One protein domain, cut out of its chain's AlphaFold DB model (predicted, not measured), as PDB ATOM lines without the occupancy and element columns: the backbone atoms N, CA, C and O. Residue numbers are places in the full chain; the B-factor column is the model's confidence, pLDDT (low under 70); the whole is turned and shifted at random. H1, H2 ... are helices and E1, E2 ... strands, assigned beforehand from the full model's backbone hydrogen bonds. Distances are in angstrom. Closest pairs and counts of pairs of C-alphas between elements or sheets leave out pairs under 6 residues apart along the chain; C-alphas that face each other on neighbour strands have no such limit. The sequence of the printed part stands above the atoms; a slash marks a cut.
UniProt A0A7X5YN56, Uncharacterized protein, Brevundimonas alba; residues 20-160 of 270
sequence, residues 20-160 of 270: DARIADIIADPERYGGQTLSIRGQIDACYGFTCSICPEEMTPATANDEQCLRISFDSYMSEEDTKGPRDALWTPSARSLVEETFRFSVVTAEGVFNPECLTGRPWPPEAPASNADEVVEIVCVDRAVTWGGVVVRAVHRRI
ATOM      1  N   ASP A  20     179.903 170.132 167.914       97.69
ATOM      2  CA  ASP A  20     178.903 170.838 167.112       97.69
ATOM      3  C   ASP A  20     177.604 170.023 167.055       97.69
ATOM      4  O   ASP A  20     177.599 168.849 166.666       97.69
ATOM      5  N   ALA A  21     176.492 170.649 167.429       97.19
ATOM      6  CA  ALA A  21     175.191 169.999 167.482       97.19
ATOM      7  C   ALA A  21     174.077 170.924 166.978       97.19
ATOM      8  O   ALA A  21     174.135 172.147 167.109       97.19
ATOM      9  N   ARG A  22     173.032 170.324 166.400       97.56
ATOM     10  CA  ARG A  22     171.797 171.038 166.055       97.56
ATOM     11  C   ARG A  22     170.780 170.836 167.166       97.56
ATOM     12  O   ARG A  22     170.666 169.739 167.704       97.56
ATOM     13  N   ILE A  23     169.981 171.865 167.433       97.12
ATOM     14  CA  ILE A  23     168.926 171.836 168.459       97.12
ATOM     15  C   ILE A  23     167.983 170.642 168.256       97.12
ATOM     16  O   ILE A  23     167.712 169.906 169.196       97.12
ATOM     17  N   ALA A  24     167.568 170.385 167.012       96.50
ATOM     18  CA  ALA A  24     166.709 169.249 166.685       96.50
ATOM     19  C   ALA A  24     167.346 167.881 167.004       96.50
ATOM     20  O   ALA A  24     166.642 166.978 167.444       96.50
ATOM     21  N   ASP A  25     168.663 167.729 166.811       97.56
ATOM     22  CA  ASP A  25     169.360 166.475 167.121       97.56
ATOM     23  C   ASP A  25     169.449 166.268 168.644       97.56
ATOM     24  O   ASP A  25     169.256 165.155 169.127       97.56
ATOM     25  N   ILE A  26     169.673 167.348 169.404       96.62
ATOM     26  CA  ILE A  26     169.725 167.327 170.875       96.62
ATOM     27  C   ILE A  26     168.363 166.958 171.466       96.62
ATOM     28  O   ILE A  26     168.291 166.139 172.374       96.62
ATOM     29  N   ILE A  27     167.279 167.539 170.950       95.19
ATOM     30  CA  ILE A  27     165.919 167.249 171.427       95.19
ATOM     31  C   ILE A  27     165.513 165.807 171.094       95.19
ATOM     32  O   ILE A  27     164.842 165.157 171.892       95.19
ATOM     33  N   ALA A  28     165.925 165.290 169.933       96.38
ATOM     34  CA  ALA A  28     165.604 163.926 169.518       96.38
ATOM     35  C   ALA A  28     166.366 162.847 170.312       96.38
ATOM     36  O   ALA A  28     165.850 161.740 170.464       96.38
ATOM     37  N   ASP A  29     167.577 163.147 170.792       96.81
ATOM     38  CA  ASP A  29     168.446 162.204 171.509       96.81
ATOM     39  C   ASP A  29     169.270 162.916 172.607       96.81
ATOM     40  O   ASP A  29     170.489 163.062 172.487       96.81
ATOM     41  N   PRO A  30     168.630 163.410 173.686       94.81
ATOM     42  CA  PRO A  30     169.303 164.240 174.688       94.81
ATOM     43  C   PRO A  30     170.367 163.470 175.484       94.81
ATOM     44  O   PRO A  30     171.423 164.018 175.802       94.81
ATOM     45  N   GLU A  31     170.148 162.184 175.770       93.50
ATOM     46  CA  GLU A  31     171.096 161.358 176.534       93.50
ATOM     47  C   GLU A  31     172.458 161.251 175.822       93.50
ATOM     48  O   GLU A  31     173.503 161.259 176.474       93.50
ATOM     49  N   ARG A  32     172.480 161.250 174.481       95.25
ATOM     50  CA  ARG A  32     173.720 161.231 173.693       95.25
ATOM     51  C   ARG A  32     174.621 162.440 173.928       95.25
ATOM     52  O   ARG A  32     175.831 162.308 173.749       95.25
ATOM     53  N   TYR A  33     174.064 163.597 174.272       95.50
ATOM     54  CA  TYR A  33     174.804 164.857 174.410       95.50
ATOM     55  C   TYR A  33     175.076 165.246 175.867       95.50
ATOM     56  O   TYR A  33     175.801 166.211 176.116       95.50
ATOM     57  N   GLY A  34     174.503 164.529 176.835       93.44
ATOM     58  CA  GLY A  34     174.575 164.909 178.242       93.44
ATOM     59  C   GLY A  34     176.009 165.037 178.766       93.44
ATOM     60  O   GLY A  34     176.871 164.194 178.514       93.44
ATOM     61  N   GLY A  35     176.275 166.122 179.497       90.31
ATOM     62  CA  GLY A  35     177.580 166.446 180.078       90.31
ATOM     63  C   GLY A  35     178.636 166.938 179.083       90.31
ATOM     64  O   GLY A  35     179.742 167.271 179.503       90.31
ATOM     65  N   GLN A  36     178.334 166.997 177.783       93.88
ATOM     66  CA  GLN A  36     179.268 167.502 176.777       93.88
ATOM     67  C   GLN A  36     179.204 169.027 176.681       93.88
ATOM     68  O   GLN A  36     178.154 169.641 176.887       93.88
ATOM     69  N   THR A  37     180.334 169.628 176.303       95.06
ATOM     70  CA  THR A  37     180.372 171.021 175.857       95.06
ATOM     71  C   THR A  37     179.896 171.072 174.412       95.06
ATOM     72  O   THR A  37     180.571 170.574 173.511       95.06
ATOM     73  N   LEU A  38     178.728 171.660 174.185       96.44
ATOM     74  CA  LEU A  38     178.133 171.777 172.857       96.44
ATOM     75  C   LEU A  38     178.435 173.144 172.253       96.44
ATOM     76  O   LEU A  38     178.426 174.131 172.980       96.44
ATOM     77  N   SER A  39     178.645 173.196 170.938       97.19
ATOM     78  CA  SER A  39     178.620 174.405 170.106       97.19
ATOM     79  C   SER A  39     177.342 174.372 169.270       97.19
ATOM     80  O   SER A  39     177.132 173.467 168.459       97.19
ATOM     81  N   ILE A  40     176.444 175.326 169.514       97.62
ATOM     82  CA  ILE A  40     175.111 175.361 168.905       97.62
ATOM     83  C   ILE A  40     174.918 176.701 168.210       97.62
ATOM     84  O   ILE A  40     175.180 177.764 168.779       97.62
ATOM     85  N   ARG A  41     174.413 176.647 166.976       98.19
ATOM     86  CA  ARG A  41     173.923 177.814 166.244       98.19
ATOM     87  C   ARG A  41     172.399 177.870 166.310       98.19
ATOM     88  O   ARG A  41     171.738 176.879 166.010       98.19
ATOM     89  N   GLY A  42     171.854 179.027 166.663       97.62
ATOM     90  CA  GLY A  42     170.412 179.243 166.761       97.62
ATOM     91  C   GLY A  42     170.067 180.699 167.041       97.62
ATOM     92  O   GLY A  42     170.960 181.539 167.162       97.62
ATOM     93  N   GLN A  43     168.776 181.008 167.113       97.38
ATOM     94  CA  GLN A  43     168.293 182.338 167.475       97.38
ATOM     95  C   GLN A  43     167.893 182.406 168.947       97.38
ATOM     96  O   GLN A  43     167.262 181.487 169.462       97.38
ATOM     97  N   ILE A  44     168.252 183.499 169.606       95.50
ATOM     98  CA  ILE A  44     167.871 183.793 170.982       95.50
ATOM     99  C   ILE A  44     166.499 184.469 170.998       95.50
ATOM    100  O   ILE A  44     166.243 185.382 170.209       95.50
ATOM    101  N   ASP A  45     165.631 184.020 171.898       92.25
ATOM    102  CA  ASP A  45     164.291 184.568 172.103       92.25
ATOM    103  C   ASP A  45     164.297 185.912 172.865       92.25
ATOM    104  O   ASP A  45     165.285 186.655 172.885       92.25
ATOM    105  N   ALA A  46     163.156 186.257 173.466       83.25
ATOM    106  CA  ALA A  46     162.970 187.502 174.192       83.25
ATOM    107  C   ALA A  46     163.833 187.655 175.453       83.25
ATOM    108  O   ALA A  46     163.895 188.783 175.918       83.25
ATOM    109  N   CYS A  47     164.505 186.617 175.975       84.94
ATOM    110  CA  CYS A  47     165.335 186.649 177.194       84.94
ATOM    111  C   CYS A  47     164.689 187.298 178.441       84.94
ATOM    112  O   CYS A  47     164.273 188.457 178.438       84.94
ATOM    113  N   TYR A  48     164.724 186.612 179.583       80.12
ATOM    114  CA  TYR A  48     164.327 187.208 180.860       80.12
ATOM    115  C   TYR A  48     165.395 186.965 181.922       80.12
ATOM    116  O   TYR A  48     165.554 185.859 182.438       80.12
ATOM    117  N   GLY A  49     166.136 188.011 182.283       81.94
ATOM    118  CA  GLY A  49     167.277 187.857 183.173       81.94
ATOM    119  C   GLY A  49     168.479 187.260 182.451       81.94
ATOM    120  O   GLY A  49     168.814 187.642 181.334       81.94
ATOM    121  N   PHE A  50     169.110 186.289 183.106       82.75
ATOM    122  CA  PHE A  50     170.183 185.476 182.530       82.75
ATOM    123  C   PHE A  50     169.664 184.204 181.855       82.75
ATOM    124  O   PHE A  50     170.463 183.398 181.386       82.75
ATOM    125  N   THR A  51     168.343 184.013 181.817       86.69
ATOM    126  CA  THR A  51     167.711 182.840 181.223       86.69
ATOM    127  C   THR A  51     167.034 183.227 179.919       86.69
ATOM    128  O   THR A  51     166.192 184.126 179.874       86.69
ATOM    129  N   CYS A  52     167.391 182.525 178.853       91.19
ATOM    130  CA  CYS A  52     166.786 182.692 177.538       91.19
ATOM    131  C   CYS A  52     166.466 181.327 176.939       91.19
ATOM    132  O   CYS A  52     166.766 180.285 177.530       91.19
ATOM    133  N   SER A  53     165.926 181.338 175.730       94.06
ATOM    134  CA  SER A  53     165.853 180.147 174.889       94.06
ATOM    135  C   SER A  53     166.690 180.351 173.643       94.06
ATOM    136  O   SER A  53     166.664 181.428 173.049       94.06
ATOM    137  N   ILE A  54     167.406 179.309 173.231       96.44
ATOM    138  CA  ILE A  54     167.961 179.214 171.887       96.44
ATOM    139  C   ILE A  54     167.071 178.285 171.059       96.44
ATOM    140  O   ILE A  54     166.796 177.150 171.445       96.44
ATOM    141  N   CYS A  55     166.603 178.785 169.925       97.31
ATOM    142  CA  CYS A  55     165.689 178.104 169.017       97.31
ATOM    143  C   CYS A  55     166.349 177.896 167.642       97.31
ATOM    144  O   CYS A  55     167.341 178.569 167.333       97.31
ATOM    145  N   PRO A  56     165.820 177.000 166.786       97.50
ATOM    146  CA  PRO A  56     166.270 176.856 165.404       97.50
ATOM    147  C   PRO A  56     166.301 178.205 164.672       97.50
ATOM    148  O   PRO A  56     165.424 179.047 164.867       97.50
ATOM    149  N   GLU A  57     167.316 178.433 163.838       96.50
ATOM    150  CA  GLU A  57     167.539 179.722 163.157       96.50
ATOM    151  C   GLU A  57     166.393 180.092 162.199       96.50
ATOM    152  O   GLU A  57     166.119 181.271 161.973       96.50
ATOM    153  N   GLU A  58     165.729 179.083 161.646       95.56
ATOM    154  CA  GLU A  58     164.617 179.181 160.707       95.56
ATOM    155  C   GLU A  58     163.247 179.363 161.373       95.56
ATOM    156  O   GLU A  58     162.252 179.570 160.676       95.56
ATOM    157  N   MET A  59     163.168 179.268 162.705       96.62
ATOM    158  CA  MET A  59     161.913 179.476 163.423       96.62
ATOM    159  C   MET A  59     161.455 180.934 163.270       96.62
ATOM    160  O   MET A  59     162.253 181.868 163.266       96.62
ATOM    161  N   THR A  60     160.152 181.140 163.120       93.81
ATOM    162  CA  THR A  60     159.546 182.468 162.966       93.81
ATOM    163  C   THR A  60     158.435 182.635 163.993       93.81
ATOM    164  O   THR A  60     157.959 181.629 164.521       93.81
ATOM    165  N   PRO A  61     157.933 183.858 164.240       90.62
ATOM    166  CA  PRO A  61     156.762 184.044 165.094       90.62
ATOM    167  C   PRO A  61     155.550 183.202 164.658       90.62
ATOM    168  O   PRO A  61     154.788 182.744 165.502       90.62
ATOM    169  N   ALA A  62     155.389 182.944 163.355       91.06
ATOM    170  CA  ALA A  62     154.303 182.121 162.816       91.06
ATOM    171  C   ALA A  62     154.502 180.606 163.020       91.06
ATOM    172  O   ALA A  62     153.539 179.848 162.943       91.06
ATOM    173  N   THR A  63     155.738 180.161 163.253       94.62
ATOM    174  CA  THR A  63     156.105 178.749 163.453       94.62
ATOM    175  C   THR A  63     156.677 178.489 164.845       94.62
ATOM    176  O   THR A  63     157.314 177.460 165.064       94.62
ATOM    177  N   ALA A  64     156.481 179.426 165.776       93.25
ATOM    178  CA  ALA A  64     157.056 179.381 167.108       93.25
ATOM    179  C   ALA A  64     156.550 178.152 167.876       93.25
ATOM    180  O   ALA A  64     155.346 177.971 168.056       93.25
ATOM    181  N   ASN A  65     157.482 177.317 168.335       93.44
ATOM    182  CA  ASN A  65     157.203 176.194 169.216       93.44
ATOM    183  C   ASN A  65     158.290 176.104 170.291       93.44
ATOM    184  O   ASN A  65     159.446 175.815 169.989       93.44
ATOM    185  N   ASP A  66     157.899 176.348 171.536       91.44
ATOM    186  CA  ASP A  66     158.804 176.379 172.684       91.44
ATOM    187  C   ASP A  66     159.441 175.006 172.967       91.44
ATOM    188  O   ASP A  66     160.598 174.925 173.372       91.44
ATOM    189  N   GLU A  67     158.742 173.911 172.641       91.75
ATOM    190  CA  GLU A  67     159.255 172.537 172.768       91.75
ATOM    191  C   GLU A  67     160.417 172.242 171.807       91.75
ATOM    192  O   GLU A  67     161.111 171.237 171.947       91.75
ATOM    193  N   GLN A  68     160.624 173.098 170.801       94.81
ATOM    194  CA  GLN A  68     161.721 172.991 169.842       94.81
ATOM    195  C   GLN A  68     162.917 173.881 170.205       94.81
ATOM    196  O   GLN A  68     163.841 174.002 169.401       94.81
ATOM    197  N   CYS A  69     162.918 174.500 171.386       95.38
ATOM    198  CA  CYS A  69     163.991 175.360 171.869       95.38
ATOM    199  C   CYS A  69     164.710 174.738 173.076       95.38
ATOM    200  O   CYS A  69     164.159 173.915 173.802       95.38
ATOM    201  N   LEU A  70     165.955 175.153 173.314       94.69
ATOM    202  CA  LEU A  70     166.709 174.800 174.518       94.69
ATOM    203  C   LEU A  70     166.764 176.000 175.454       94.69
ATOM    204  O   LEU A  70     167.090 177.107 175.025       94.69
ATOM    205  N   ARG A  71     166.494 175.780 176.742       92.62
ATOM    206  CA  ARG A  71     166.640 176.815 177.768       92.62
ATOM    207  C   ARG A  71     168.109 176.965 178.134       92.62
ATOM    208  O   ARG A  71     168.775 175.980 178.468       92.62
ATOM    209  N   ILE A  72     168.593 178.198 178.095       92.50
ATOM    210  CA  ILE A  72     169.999 178.537 178.301       92.50
ATOM    211  C   ILE A  72     170.166 179.461 179.499       92.50
ATOM    212  O   ILE A  72     169.298 180.294 179.762       92.50
ATOM    213  N   SER A  73     171.294 179.333 180.194       89.44
ATOM    214  CA  SER A  73     171.702 180.246 181.261       89.44
ATOM    215  C   SER A  73     173.052 180.875 180.954       89.44
ATOM    216  O   SER A  73     174.013 180.178 180.628       89.44
ATOM    217  N   PHE A  74     173.122 182.194 181.111       84.62
ATOM    218  CA  PHE A  74     174.341 183.001 181.021       84.62
ATOM    219  C   PHE A  74     175.025 183.173 182.391       84.62
ATOM    220  O   PHE A  74     175.623 184.208 182.680       84.62
ATOM    221  N   ASP A  75     174.935 182.159 183.252       77.81
ATOM    222  CA  ASP A  75     175.538 182.136 184.592       77.81
ATOM    223  C   ASP A  75     177.068 182.289 184.583       77.81
ATOM    224  O   ASP A  75     177.629 182.802 185.546       77.81
ATOM    225  N   SER A  76     177.746 181.959 183.481       66.81
ATOM    226  CA  SER A  76     179.186 182.204 183.304       66.81
ATOM    227  C   SER A  76     179.587 183.682 183.359       66.81
ATOM    228  O   SER A  76     180.765 183.991 183.519       66.81
ATOM    229  N   TYR A  77     178.634 184.604 183.191       64.81
ATOM    230  CA  TYR A  77     178.867 186.044 183.337       64.81
ATOM    231  C   TYR A  77     178.719 186.527 184.787       64.81
ATOM    232  O   TYR A  77     178.953 187.704 185.057       64.81
ATOM    233  N   MET A  78     178.353 185.638 185.714       63.56
ATOM    234  CA  MET A  78     178.329 185.912 187.147       63.56
ATOM    235  C   MET A  78     179.707 185.595 187.737       63.56
ATOM    236  O   MET A  78     180.229 184.494 187.572       63.56
ATOM    237  N   SER A  79     180.321 186.551 188.433       59.91
ATOM    238  CA  SER A  79     181.573 186.309 189.149       59.91
ATOM    239  C   SER A  79     181.340 185.425 190.389       59.91
ATOM    240  O   SER A  79     180.255 185.409 190.972       59.91
ATOM    241  N   GLU A  80     182.364 184.698 190.854       59.72
ATOM    242  CA  GLU A  80     182.260 183.954 192.121       59.72
ATOM    243  C   GLU A  80     181.964 184.870 193.322       59.72
ATOM    244  O   GLU A  80     181.289 184.442 194.263       59.72
ATOM    245  N   GLU A  81     182.439 186.119 193.308       55.97
ATOM    246  CA  GLU A  81     182.103 187.109 194.339       55.97
ATOM    247  C   GLU A  81     180.619 187.506 194.266       55.97
ATOM    248  O   GLU A  81     179.989 187.715 195.306       55.97
ATOM    249  N   ASP A  82     180.022 187.469 193.070       53.00
ATOM    250  CA  ASP A  82     178.604 187.762 192.828       53.00
ATOM    251  C   ASP A  82     177.669 186.720 193.432       53.00
ATOM    252  O   ASP A  82     176.554 187.036 193.846       53.00
ATOM    253  N   THR A  83     178.148 185.484 193.549       52.44
ATOM    254  CA  THR A  83     177.404 184.387 194.181       52.44
ATOM    255  C   THR A  83     177.556 184.338 195.707       52.44
ATOM    256  O   THR A  83     176.757 183.679 196.375       52.44
ATOM    257  N   LYS A  84     178.562 185.028 196.273       48.84
ATOM    258  CA  LYS A  84     178.929 184.973 197.705       48.84
ATOM    259  C   LYS A  84     178.578 186.244 198.493       48.84
ATOM    260  O   LYS A  84     178.587 186.207 199.725       48.84
ATOM    261  N   GLY A  85     178.258 187.352 197.822       46.50
ATOM    262  CA  GLY A  85     177.693 188.544 198.462       46.50
ATOM    263  C   GLY A  85     176.270 188.304 198.996       46.50
ATOM    264  O   GLY A  85     175.625 187.328 198.604       46.50
ATOM    265  N   PRO A  86     175.732 189.170 199.885       45.56
ATOM    266  CA  PRO A  86     174.293 189.165 200.146       45.56
ATOM    267  C   PRO A  86     173.588 189.203 198.788       45.56
ATOM    268  O   PRO A  86     174.000 189.981 197.927       45.56
ATOM    269  N   ARG A  87     172.579 188.342 198.591       50.50
ATOM    270  CA  ARG A  87     171.840 188.131 197.324       50.50
ATOM    271  C   ARG A  87     171.406 189.418 196.604       50.50
ATOM    272  O   ARG A  87     171.013 189.353 195.450       50.50
ATOM    273  N   ASP A  88     171.503 190.561 197.266       43.84
ATOM    274  CA  ASP A  88     171.122 191.891 196.820       43.84
ATOM    275  C   ASP A  88     172.220 192.646 196.039       43.84
ATOM    276  O   ASP A  88     171.914 193.647 195.398       43.84
ATOM    277  N   ALA A  89     173.490 192.216 196.067       39.84
ATOM    278  CA  ALA A  89     174.593 193.039 195.551       39.84
ATOM    279  C   ALA A  89     174.818 192.958 194.028       39.84
ATOM    280  O   ALA A  89     175.325 193.923 193.459       39.84
ATOM    281  N   LEU A  90     174.436 191.858 193.361       43.28
ATOM    282  CA  LEU A  90     174.762 191.604 191.941       43.28
ATOM    283  C   LEU A  90     173.591 191.220 191.035       43.28
ATOM    284  O   LEU A  90     173.773 190.943 189.854       43.28
ATOM    285  N   TRP A  91     172.370 191.441 191.518       48.59
ATOM    286  CA  TRP A  91     171.271 191.861 190.644       48.59
ATOM    287  C   TRP A  91     171.420 193.342 190.279       48.59
ATOM    288  O   TRP A  91     170.451 194.100 190.329       48.59
ATOM    289  N   THR A  92     172.635 193.799 189.952       48.41
ATOM    290  CA  THR A  92     172.772 195.129 189.371       48.41
ATOM    291  C   THR A  92     172.047 195.075 188.029       48.41
ATOM    292  O   THR A  92     172.352 194.205 187.206       48.41
ATOM    293  N   PRO A  93     171.061 195.957 187.788       58.28
ATOM    294  CA  PRO A  93     170.307 195.966 186.539       58.28
ATOM    295  C   PRO A  93     171.211 195.918 185.296       58.28
ATOM    296  O   PRO A  93     170.832 195.333 184.295       58.28
ATOM    297  N   SER A  94     172.451 196.413 185.387       68.50
ATOM    298  CA  SER A  94     173.420 196.495 184.293       68.50
ATOM    299  C   SER A  94     173.838 195.168 183.649       68.50
ATOM    300  O   SER A  94     173.890 195.117 182.427       68.50
ATOM    301  N   ALA A  95     174.160 194.104 184.398       68.88
ATOM    302  CA  ALA A  95     174.674 192.867 183.777       68.88
ATOM    303  C   ALA A  95     173.555 192.065 183.103       68.88
ATOM    304  O   ALA A  95     173.698 191.580 181.980       68.88
ATOM    305  N   ARG A  96     172.403 192.005 183.775       73.94
ATOM    306  CA  ARG A  96     171.164 191.461 183.227       73.94
ATOM    307  C   ARG A  96     170.739 192.221 181.970       73.94
ATOM    308  O   ARG A  96     170.531 191.598 180.934       73.94
ATOM    309  N   SER A  97     170.639 193.549 182.058       76.44
ATOM    310  CA  SER A  97     170.288 194.392 180.913       76.44
ATOM    311  C   SER A  97     171.281 194.212 179.779       76.44
ATOM    312  O   SER A  97     170.859 194.122 178.637       76.44
ATOM    313  N   LEU A  98     172.576 194.057 180.072       80.31
ATOM    314  CA  LEU A  98     173.569 193.804 179.037       80.31
ATOM    315  C   LEU A  98     173.307 192.487 178.304       80.31
ATOM    316  O   LEU A  98     173.332 192.493 177.082       80.31
ATOM    317  N   VAL A  99     173.049 191.372 178.996       83.69
ATOM    318  CA  VAL A  99     172.743 190.085 178.338       83.69
ATOM    319  C   VAL A  99     171.464 190.186 177.514       83.69
ATOM    320  O   VAL A  99     171.454 189.788 176.347       83.69
ATOM    321  N   GLU A 100     170.412 190.764 178.095       84.25
ATOM    322  CA  GLU A 100     169.147 190.985 177.404       84.25
ATOM    323  C   GLU A 100     169.362 191.848 176.147       84.25
ATOM    324  O   GLU A 100     169.109 191.384 175.046       84.25
ATOM    325  N   GLU A 101     169.921 193.050 176.253       81.81
ATOM    326  CA  GLU A 101     170.157 193.953 175.114       81.81
ATOM    327  C   GLU A 101     171.162 193.389 174.098       81.81
ATOM    328  O   GLU A 101     171.036 193.596 172.887       81.81
ATOM    329  N   THR A 102     172.168 192.650 174.572       86.31
ATOM    330  CA  THR A 102     173.260 192.149 173.732       86.31
ATOM    331  C   THR A 102     172.938 190.825 173.079       86.31
ATOM    332  O   THR A 102     173.563 190.538 172.070       86.31
ATOM    333  N   PHE A 103     171.989 190.007 173.521       90.56
ATOM    334  CA  PHE A 103     171.760 188.706 172.866       90.56
ATOM    335  C   PHE A 103     170.320 188.436 172.472       90.56
ATOM    336  O   PHE A 103     170.112 187.653 171.548       90.56
ATOM    337  N   ARG A 104     169.342 189.128 173.054       89.88
ATOM    338  CA  ARG A 104     167.943 189.044 172.627       89.88
ATOM    339  C   ARG A 104     167.801 189.224 171.118       89.88
ATOM    340  O   ARG A 104     168.481 190.062 170.510       89.88
ATOM    341  N   PHE A 105     166.912 188.419 170.535       93.06
ATOM    342  CA  PHE A 105     166.563 188.447 169.113       93.06
ATOM    343  C   PHE A 105     167.799 188.465 168.208       93.06
ATOM    344  O   PHE A 105     167.925 189.262 167.278       93.06
ATOM    345  N   SER A 106     168.767 187.601 168.497       95.56
ATOM    346  CA  SER A 106     169.967 187.474 167.678       95.56
ATOM    347  C   SER A 106     170.220 186.032 167.296       95.56
ATOM    348  O   SER A 106     169.947 185.120 168.067       95.56
ATOM    349  N   VAL A 107     170.745 185.823 166.091       97.31
ATOM    350  CA  VAL A 107     171.291 184.525 165.700       97.31
ATOM    351  C   VAL A 107     172.726 184.468 166.179       97.31
ATOM    352  O   VAL A 107     173.546 185.298 165.778       97.31
ATOM    353  N   VAL A 108     173.032 183.477 167.003       97.25
ATOM    354  CA  VAL A 108     174.336 183.310 167.638       97.25
ATOM    355  C   VAL A 108     174.904 181.924 167.379       97.25
ATOM    356  O   VAL A 108     174.173 180.986 167.069       97.25
ATOM    357  N   THR A 109     176.220 181.803 167.525       97.88
ATOM    358  CA  THR A 109     176.853 180.542 167.914       97.88
ATOM    359  C   THR A 109     177.274 180.679 169.365       97.88
ATOM    360  O   THR A 109     178.009 181.611 169.707       97.88
ATOM    361  N   ALA A 110     176.797 179.771 170.202       96.25
ATOM    362  CA  ALA A 110     177.106 179.744 171.619       96.25
ATOM    363  C   ALA A 110     177.661 178.376 172.021       96.25
ATOM    364  O   ALA A 110     177.416 177.371 171.352       96.25
ATOM    365  N   GLU A 111     178.434 178.367 173.099       95.62
ATOM    366  CA  GLU A 111     179.040 177.173 173.672       95.62
ATOM    367  C   GLU A 111     178.641 177.027 175.135       95.62
ATOM    368  O   GLU A 111     178.561 178.032 175.831       95.62
ATOM    369  N   GLY A 112     178.432 175.806 175.621       93.25
ATOM    370  CA  GLY A 112     178.105 175.561 177.031       93.25
ATOM    371  C   GLY A 112     177.941 174.077 177.340       93.25
ATOM    372  O   GLY A 112     177.970 173.249 176.425       93.25
ATOM    373  N   VAL A 113     177.726 173.734 178.607       93.00
ATOM    374  CA  VAL A 113     177.577 172.343 179.059       93.00
ATOM    375  C   VAL A 113     176.106 171.949 179.084       93.00
ATOM    376  O   VAL A 113     175.278 172.614 179.709       93.00
ATOM    377  N   PHE A 114     175.768 170.870 178.383       94.31
ATOM    378  CA  PHE A 114     174.388 170.405 178.265       94.31
ATOM    379  C   PHE A 114     173.993 169.450 179.398       94.31
ATOM    380  O   PHE A 114     174.682 168.463 179.663       94.31
ATOM    381  N   ASN A 115     172.855 169.728 180.037       91.25
ATOM    382  CA  ASN A 115     172.214 168.880 181.033       91.25
ATOM    383  C   ASN A 115     170.842 168.394 180.508       91.25
ATOM    384  O   ASN A 115     169.915 169.199 180.377       91.25
ATOM    385  N   PRO A 116     170.679 167.084 180.240       91.69
ATOM    386  CA  PRO A 116     169.439 166.526 179.710       91.69
ATOM    387  C   PRO A 116     168.362 166.275 180.776       91.69
ATOM    388  O   PRO A 116     167.265 165.846 180.415       91.69
ATOM    389  N   GLU A 117     168.633 166.504 182.068       89.50
ATOM    390  CA  GLU A 117     167.724 166.142 183.170       89.50
ATOM    391  C   GLU A 117     166.310 166.667 182.956       89.50
ATOM    392  O   GLU A 117     165.346 165.907 183.032       89.50
ATOM    393  N   CYS A 118     166.180 167.945 182.599       86.94
ATOM    394  CA  CYS A 118     164.869 168.562 182.427       86.94
ATOM    395  C   CYS A 118     164.187 168.302 181.090       86.94
ATOM    396  O   CYS A 118     162.993 168.556 180.976       86.94
ATOM    397  N   LEU A 119     164.896 167.737 180.113       87.81
ATOM    398  CA  LEU A 119     164.272 167.234 178.886       87.81
ATOM    399  C   LEU A 119     163.808 165.783 179.038       87.81
ATOM    400  O   LEU A 119     162.832 165.376 178.418       87.81
ATOM    401  N   THR A 120     164.508 164.995 179.853       86.75
ATOM    402  CA  THR A 120     164.264 163.550 179.998       86.75
ATOM    403  C   THR A 120     163.444 163.188 181.234       86.75
ATOM    404  O   THR A 120     162.882 162.093 181.290       86.75
ATOM    405  N   GLY A 121     163.393 164.071 182.237       84.19
ATOM    406  CA  GLY A 121     162.832 163.780 183.557       84.19
ATOM    407  C   GLY A 121     163.643 162.747 184.348       84.19
ATOM    408  O   GLY A 121     163.088 162.074 185.216       84.19
ATOM    409  N   ARG A 122     164.932 162.559 184.023       82.12
ATOM    410  CA  ARG A 122     165.818 161.543 184.620       82.12
ATOM    411  C   ARG A 122     167.110 162.172 185.140       82.12
ATOM    412  O   ARG A 122     167.598 163.075 184.474       82.12
ATOM    413  N   PRO A 123     167.690 161.688 186.257       79.50
ATOM    414  CA  PRO A 123     168.963 162.196 186.777       79.50
ATOM    415  C   PRO A 123     170.112 162.067 185.774       79.50
ATOM    416  O   PRO A 123     170.189 161.072 185.046       79.50
ATOM    417  N   TRP A 124     171.035 163.033 185.779       76.88
ATOM    418  CA  TRP A 124     172.237 163.016 184.953       76.88
ATOM    419  C   TRP A 124     173.509 163.317 185.767       76.88
ATOM    420  O   TRP A 124     173.576 164.328 186.465       76.88
ATOM    421  N   PRO A 125     174.575 162.502 185.641       80.00
ATOM    422  CA  PRO A 125     174.650 161.267 184.858       80.00
ATOM    423  C   PRO A 125     173.753 160.157 185.447       80.00
ATOM    424  O   PRO A 125     173.538 160.128 186.658       80.00
ATOM    425  N   PRO A 126     173.262 159.206 184.628       72.00
ATOM    426  CA  PRO A 126     172.334 158.154 185.068       72.00
ATOM    427  C   PRO A 126     172.937 157.206 186.118       72.00
ATOM    428  O   PRO A 126     172.211 156.492 186.802       72.00
ATOM    429  N   GLU A 127     174.265 157.203 186.251       70.75
ATOM    430  CA  GLU A 127     175.015 156.414 187.231       70.75
ATOM    431  C   GLU A 127     175.362 157.193 188.507       70.75
ATOM    432  O   GLU A 127     176.106 156.675 189.340       70.75
ATOM    433  N   ALA A 128     174.866 158.427 188.681       62.75
ATOM    434  CA  ALA A 128     175.055 159.153 189.931       62.75
ATOM    435  C   ALA A 128     174.529 158.269 191.077       62.75
ATOM    436  O   ALA A 128     173.340 157.938 191.090       62.75
ATOM    437  N   PRO A 129     175.398 157.811 192.000       56.03
ATOM    438  CA  PRO A 129     174.976 156.890 193.034       56.03
ATOM    439  C   PRO A 129     173.905 157.598 193.849       56.03
ATOM    440  O   PRO A 129     174.181 158.634 194.458       56.03
ATOM    441  N   ALA A 130     172.688 157.048 193.844       57.03
ATOM    442  CA  ALA A 130     171.681 157.438 194.813       57.03
ATOM    443  C   ALA A 130     172.366 157.337 196.176       57.03
ATOM    444  O   ALA A 130     172.848 156.267 196.560       57.03
ATOM    445  N   SER A 131     172.510 158.472 196.858       60.25
ATOM    446  CA  SER A 131     173.246 158.568 198.122       60.25
ATOM    447  C   SER A 131     172.700 157.585 199.163       60.25
ATOM    448  O   SER A 131     173.434 157.213 200.074       60.25
ATOM    449  N   ASN A 132     171.465 157.097 198.963       60.31
ATOM    450  CA  ASN A 132     170.880 155.914 199.579       60.31
ATOM    451  C   ASN A 132     170.061 155.118 198.542       60.31
ATOM    452  O   ASN A 132     169.264 155.696 197.810       60.31
ATOM    453  N   ALA A 133     170.196 153.787 198.517       59.28
ATOM    454  CA  ALA A 133     169.514 152.902 197.556       59.28
ATOM    455  C   ALA A 133     167.966 152.914 197.630       59.28
ATOM    456  O   ALA A 133     167.317 152.375 196.739       59.28
ATOM    457  N   ASP A 134     167.389 153.544 198.659       63.97
ATOM    458  CA  ASP A 134     165.941 153.652 198.883       63.97
ATOM    459  C   ASP A 134     165.382 155.069 198.621       63.97
ATOM    460  O   ASP A 134     164.184 155.305 198.794       63.97
ATOM    461  N   GLU A 135     166.217 156.037 198.224       69.44
ATOM    462  CA  GLU A 135     165.780 157.414 197.986       69.44
ATOM    463  C   GLU A 135     165.344 157.601 196.525       69.44
ATOM    464  O   GLU A 135     166.159 157.685 195.608       69.44
ATOM    465  N   VAL A 136     164.029 157.662 196.304       67.25
ATOM    466  CA  VAL A 136     163.460 158.071 195.014       67.25
ATOM    467  C   VAL A 136     163.658 159.578 194.870       67.25
ATOM    468  O   VAL A 136     162.965 160.363 195.517       67.25
ATOM    469  N   VAL A 137     164.604 159.986 194.025       67.62
ATOM    470  CA  VAL A 137     164.777 161.393 193.651       67.62
ATOM    471  C   VAL A 137     163.723 161.743 192.602       67.62
ATOM    472  O   VAL A 137     163.815 161.324 191.450       67.62
ATOM    473  N   GLU A 138     162.700 162.492 193.007       73.19
ATOM    474  CA  GLU A 138     161.750 163.108 192.079       73.19
ATOM    475  C   GLU A 138     162.367 164.395 191.523       73.19
ATOM    476  O   GLU A 138     162.617 165.350 192.261       73.19
ATOM    477  N   ILE A 139     162.634 164.419 190.217       71.94
ATOM    478  CA  ILE A 139     163.107 165.622 189.534       71.94
ATOM    479  C   ILE A 139     161.894 166.461 189.160       71.94
ATOM    480  O   ILE A 139     161.070 166.057 188.341       71.94
ATOM    481  N   VAL A 140     161.809 167.653 189.744       73.50
ATOM    482  CA  VAL A 140     160.778 168.638 189.418       73.50
ATOM    483  C   VAL A 140     161.414 169.734 188.573       73.50
ATOM    484  O   VAL A 140     162.093 170.619 189.094       73.50
ATOM    485  N   CYS A 141     161.188 169.677 187.263       80.38
ATOM    486  CA  CYS A 141     161.573 170.743 186.347       80.38
ATOM    487  C   CYS A 141     160.404 171.707 186.178       80.38
ATOM    488  O   CYS A 141     159.293 171.308 185.842       80.38
ATOM    489  N   VAL A 142     160.659 172.983 186.446       76.69
ATOM    490  CA  VAL A 142     159.718 174.064 186.137       76.69
ATOM    491  C   VAL A 142     159.776 174.387 184.640       76.69
ATOM    492  O   VAL A 142     160.787 174.101 183.999       76.69
ATOM    493  N   ASP A 143     158.757 175.058 184.099       60.16
ATOM    494  CA  ASP A 143     158.585 175.375 182.660       60.16
ATOM    495  C   ASP A 143     159.756 176.162 182.008       60.16
ATOM    496  O   ASP A 143     159.814 176.386 180.794       60.16
ATOM    497  N   ARG A 144     160.732 176.590 182.819       61.59
ATOM    498  CA  ARG A 144     161.948 177.315 182.422       61.59
ATOM    499  C   ARG A 144     163.240 176.708 182.969       61.59
ATOM    500  O   ARG A 144     164.228 177.419 183.141       61.59
ATOM    501  N   ALA A 145     163.244 175.420 183.294       77.94
ATOM    502  CA  ALA A 145     164.447 174.782 183.798       77.94
ATOM    503  C   ALA A 145     165.568 174.814 182.746       77.94
ATOM    504  O   ALA A 145     165.358 174.493 181.577       77.94
ATOM    505  N   VAL A 146     166.753 175.251 183.166       79.25
ATOM    506  CA  VAL A 146     167.921 175.414 182.298       79.25
ATOM    507  C   VAL A 146     168.444 174.040 181.893       79.25
ATOM    508  O   VAL A 146     168.789 173.227 182.744       79.25
ATOM    509  N   THR A 147     168.543 173.807 180.588       83.88
ATOM    510  CA  THR A 147     169.076 172.563 180.007       83.88
ATOM    511  C   THR A 147     170.490 172.749 179.461       83.88
ATOM    512  O   THR A 147     171.176 171.784 179.147       83.88
ATOM    513  N   TRP A 148     170.945 173.996 179.325       85.81
ATOM    514  CA  TRP A 148     172.267 174.335 178.806       85.81
ATOM    515  C   TRP A 148     172.873 175.473 179.641       85.81
ATOM    516  O   TRP A 148     172.395 176.608 179.595       85.81
ATOM    517  N   GLY A 149     173.863 175.143 180.473       84.06
ATOM    518  CA  GLY A 149     174.480 176.058 181.443       84.06
ATOM    519  C   GLY A 149     175.906 176.453 181.066       84.06
ATOM    520  O   GLY A 149     176.528 175.825 180.205       84.06
ATOM    521  N   GLY A 150     176.436 177.496 181.707       83.50
ATOM    522  CA  GLY A 150     177.762 178.035 181.411       83.50
ATOM    523  C   GLY A 150     177.864 178.615 180.002       83.50
ATOM    524  O   GLY A 150     178.915 178.491 179.374       83.50
ATOM    525  N   VAL A 151     176.762 179.154 179.467       90.38
ATOM    526  CA  VAL A 151     176.689 179.501 178.047       90.38
ATOM    527  C   VAL A 151     177.488 180.765 177.744       90.38
ATOM    528  O   VAL A 151     177.221 181.839 178.276       90.38
ATOM    529  N   VAL A 152     178.425 180.652 176.806       91.06
ATOM    530  CA  VAL A 152     179.235 181.755 176.282       91.06
ATOM    531  C   VAL A 152     178.922 181.954 174.805       91.06
ATOM    532  O   VAL A 152     179.081 181.045 173.988       91.06
ATOM    533  N   VAL A 153     178.520 183.169 174.427       93.06
ATOM    534  CA  VAL A 153     178.336 183.516 173.012       93.06
ATOM    535  C   VAL A 153     179.697 183.715 172.352       93.06
ATOM    536  O   VAL A 153     180.464 184.596 172.737       93.06
ATOM    537  N   ARG A 154     179.989 182.914 171.325       95.38
ATOM    538  CA  ARG A 154     181.227 183.009 170.535       95.38
ATOM    539  C   ARG A 154     181.097 183.943 169.346       95.38
ATOM    540  O   ARG A 154     182.061 184.612 168.986       95.38
ATOM    541  N   ALA A 155     179.918 183.980 168.733       96.19
ATOM    542  CA  ALA A 155     179.645 184.830 167.585       96.19
ATOM    543  C   ALA A 155     178.185 185.283 167.571       96.19
ATOM    544  O   ALA A 155     177.284 184.482 167.809       96.19
ATOM    545  N   VAL A 156     177.966 186.550 167.217       95.56
ATOM    546  CA  VAL A 156     176.653 187.095 166.853       95.56
ATOM    547  C   VAL A 156     176.634 187.252 165.334       95.56
ATOM    548  O   VAL A 156     177.389 188.050 164.785       95.56
ATOM    549  N   HIS A 157     175.799 186.471 164.651       96.56
ATOM    550  CA  HIS A 157     175.740 186.415 163.185       96.56
ATOM    551  C   HIS A 157     174.820 187.480 162.602       96.56
ATOM    552  O   HIS A 157     175.152 188.101 161.596       96.56
ATOM    553  N   ARG A 158     173.650 187.682 163.217       95.75
ATOM    554  CA  ARG A 158     172.699 188.731 162.825       95.75
ATOM    555  C   ARG A 158     171.766 189.108 163.966       95.75
ATOM    556  O   ARG A 158     171.511 188.303 164.858       95.75
ATOM    557  N   ARG A 159     171.223 190.322 163.889       93.75
ATOM    558  CA  ARG A 159     170.129 190.807 164.735       93.75
ATOM    559  C   ARG A 159     168.804 190.688 164.001       93.75
ATOM    560  O   ARG A 159     168.741 190.925 162.798       93.75
ATOM    561  N   ILE A 160     167.772 190.321 164.736       93.75
ATOM    562  CA  ILE A 160     166.393 190.201 164.284       93.75
ATOM    563  C   ILE A 160     165.639 191.383 164.906       93.75
ATOM    564  O   ILE A 160     165.815 191.617 166.100       93.75
TER     565      ILE A 160
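AT A GLANCE: This is residues 20 to 160 of the 270 residues of an uncharacterized protein of Brevundimonas alba (UniProt A0A7X5YN56). One antiparallel sheet of five strands curls like part of a barrel and folds back on itself, so that E3 and E2 face E4 and E5 across the hinge strand E1, and the edge strands E3 and E5 come close together. H1 and H4 are on opposite faces of this sheet, while two stretches stick out free of the body: residues 83 to 88, of which 83 to 84 belong to H3, and residues 127 to 136, in the long link from H5 to E5. The printed part has 141 residues, with five named helices and five named strands in the order H1 H2 E1 E2 E3 H3 H4 E4 H5 E5; the sheet's order is E3 E2 E1 E4 E5. The class is mixed, helices and strands, with 68 residues, under half, in named elements. The whole is compact, with a radius of gyration of the C-alphas of 16.1 A and spans of 50 by 40 by 25 A.

IN THESE COORDINATES: Find C-alpha 37 at (180.372, 171.021, 175.857), where E1, residues 37 to 44, begins its 18.5 A run, bending by 71 degrees at residue 41. E2 is residues 51 to 55 and E3 residues 70 to 73. E4, residues 106 to 114, is 20.6 A long and bends by 64 degrees at residue 111. E5, residues 148 to 159, is 21.8 A long, bends by 89 degrees at residue 151 and ends at C-alpha 159, (170.129, 190.807, 164.735). H4, residues 93 to 103, is 15.5 A long; H1 is residues 23 to 28, H2 30 to 33, H3 80 to 84 and H5 117 to 120.

HOW THE PARTS SIT: Look first at E1 and E4, antiparallel, with N 40 and O 110 2.9 A apart. E4 and E5 are antiparallel, with N 111 and O 152 at 2.9 A. E1, E2 and E3 form a meander, each strand the antiparallel neighbour of the one before, in two hairpins; N 43 and O 55 are 2.8 A apart, as are N 72 and O 52. The closest C-alphas of E3 and E5 are those of Ile 72 and Trp 148, at 4.8 A. H1 is on the sheet at a height of 8.8 A, and the closest C-alphas of H1 and E1 are those of Ile 23 and Ile 40, at 7.1 A. H4 is on the opposite face, near E2; the C-alphas of Phe 103 and Ile 44 of E1, the closest, are 6.5 A apart. H2 and H5 only just touch, with 3 pairs of C-alphas within 8 A, the closest those of Pro 30 and Leu 119 at 7.2 A. H3 and H4 are apart. In H1, H3 and H4 every O i to N i+4 pair is within hydrogen-bond range; H2 and H5 are too short for such a pair.

THE WHOLE: The C-alphas farthest apart, Asp 134 and Arg 158, are 50.8 A apart. The printed part has no cut; its long links are E2 to E3 and H5 to E5. Confidence is under 70 at residues 76 to 95, 128 to 137 and 143 to 144.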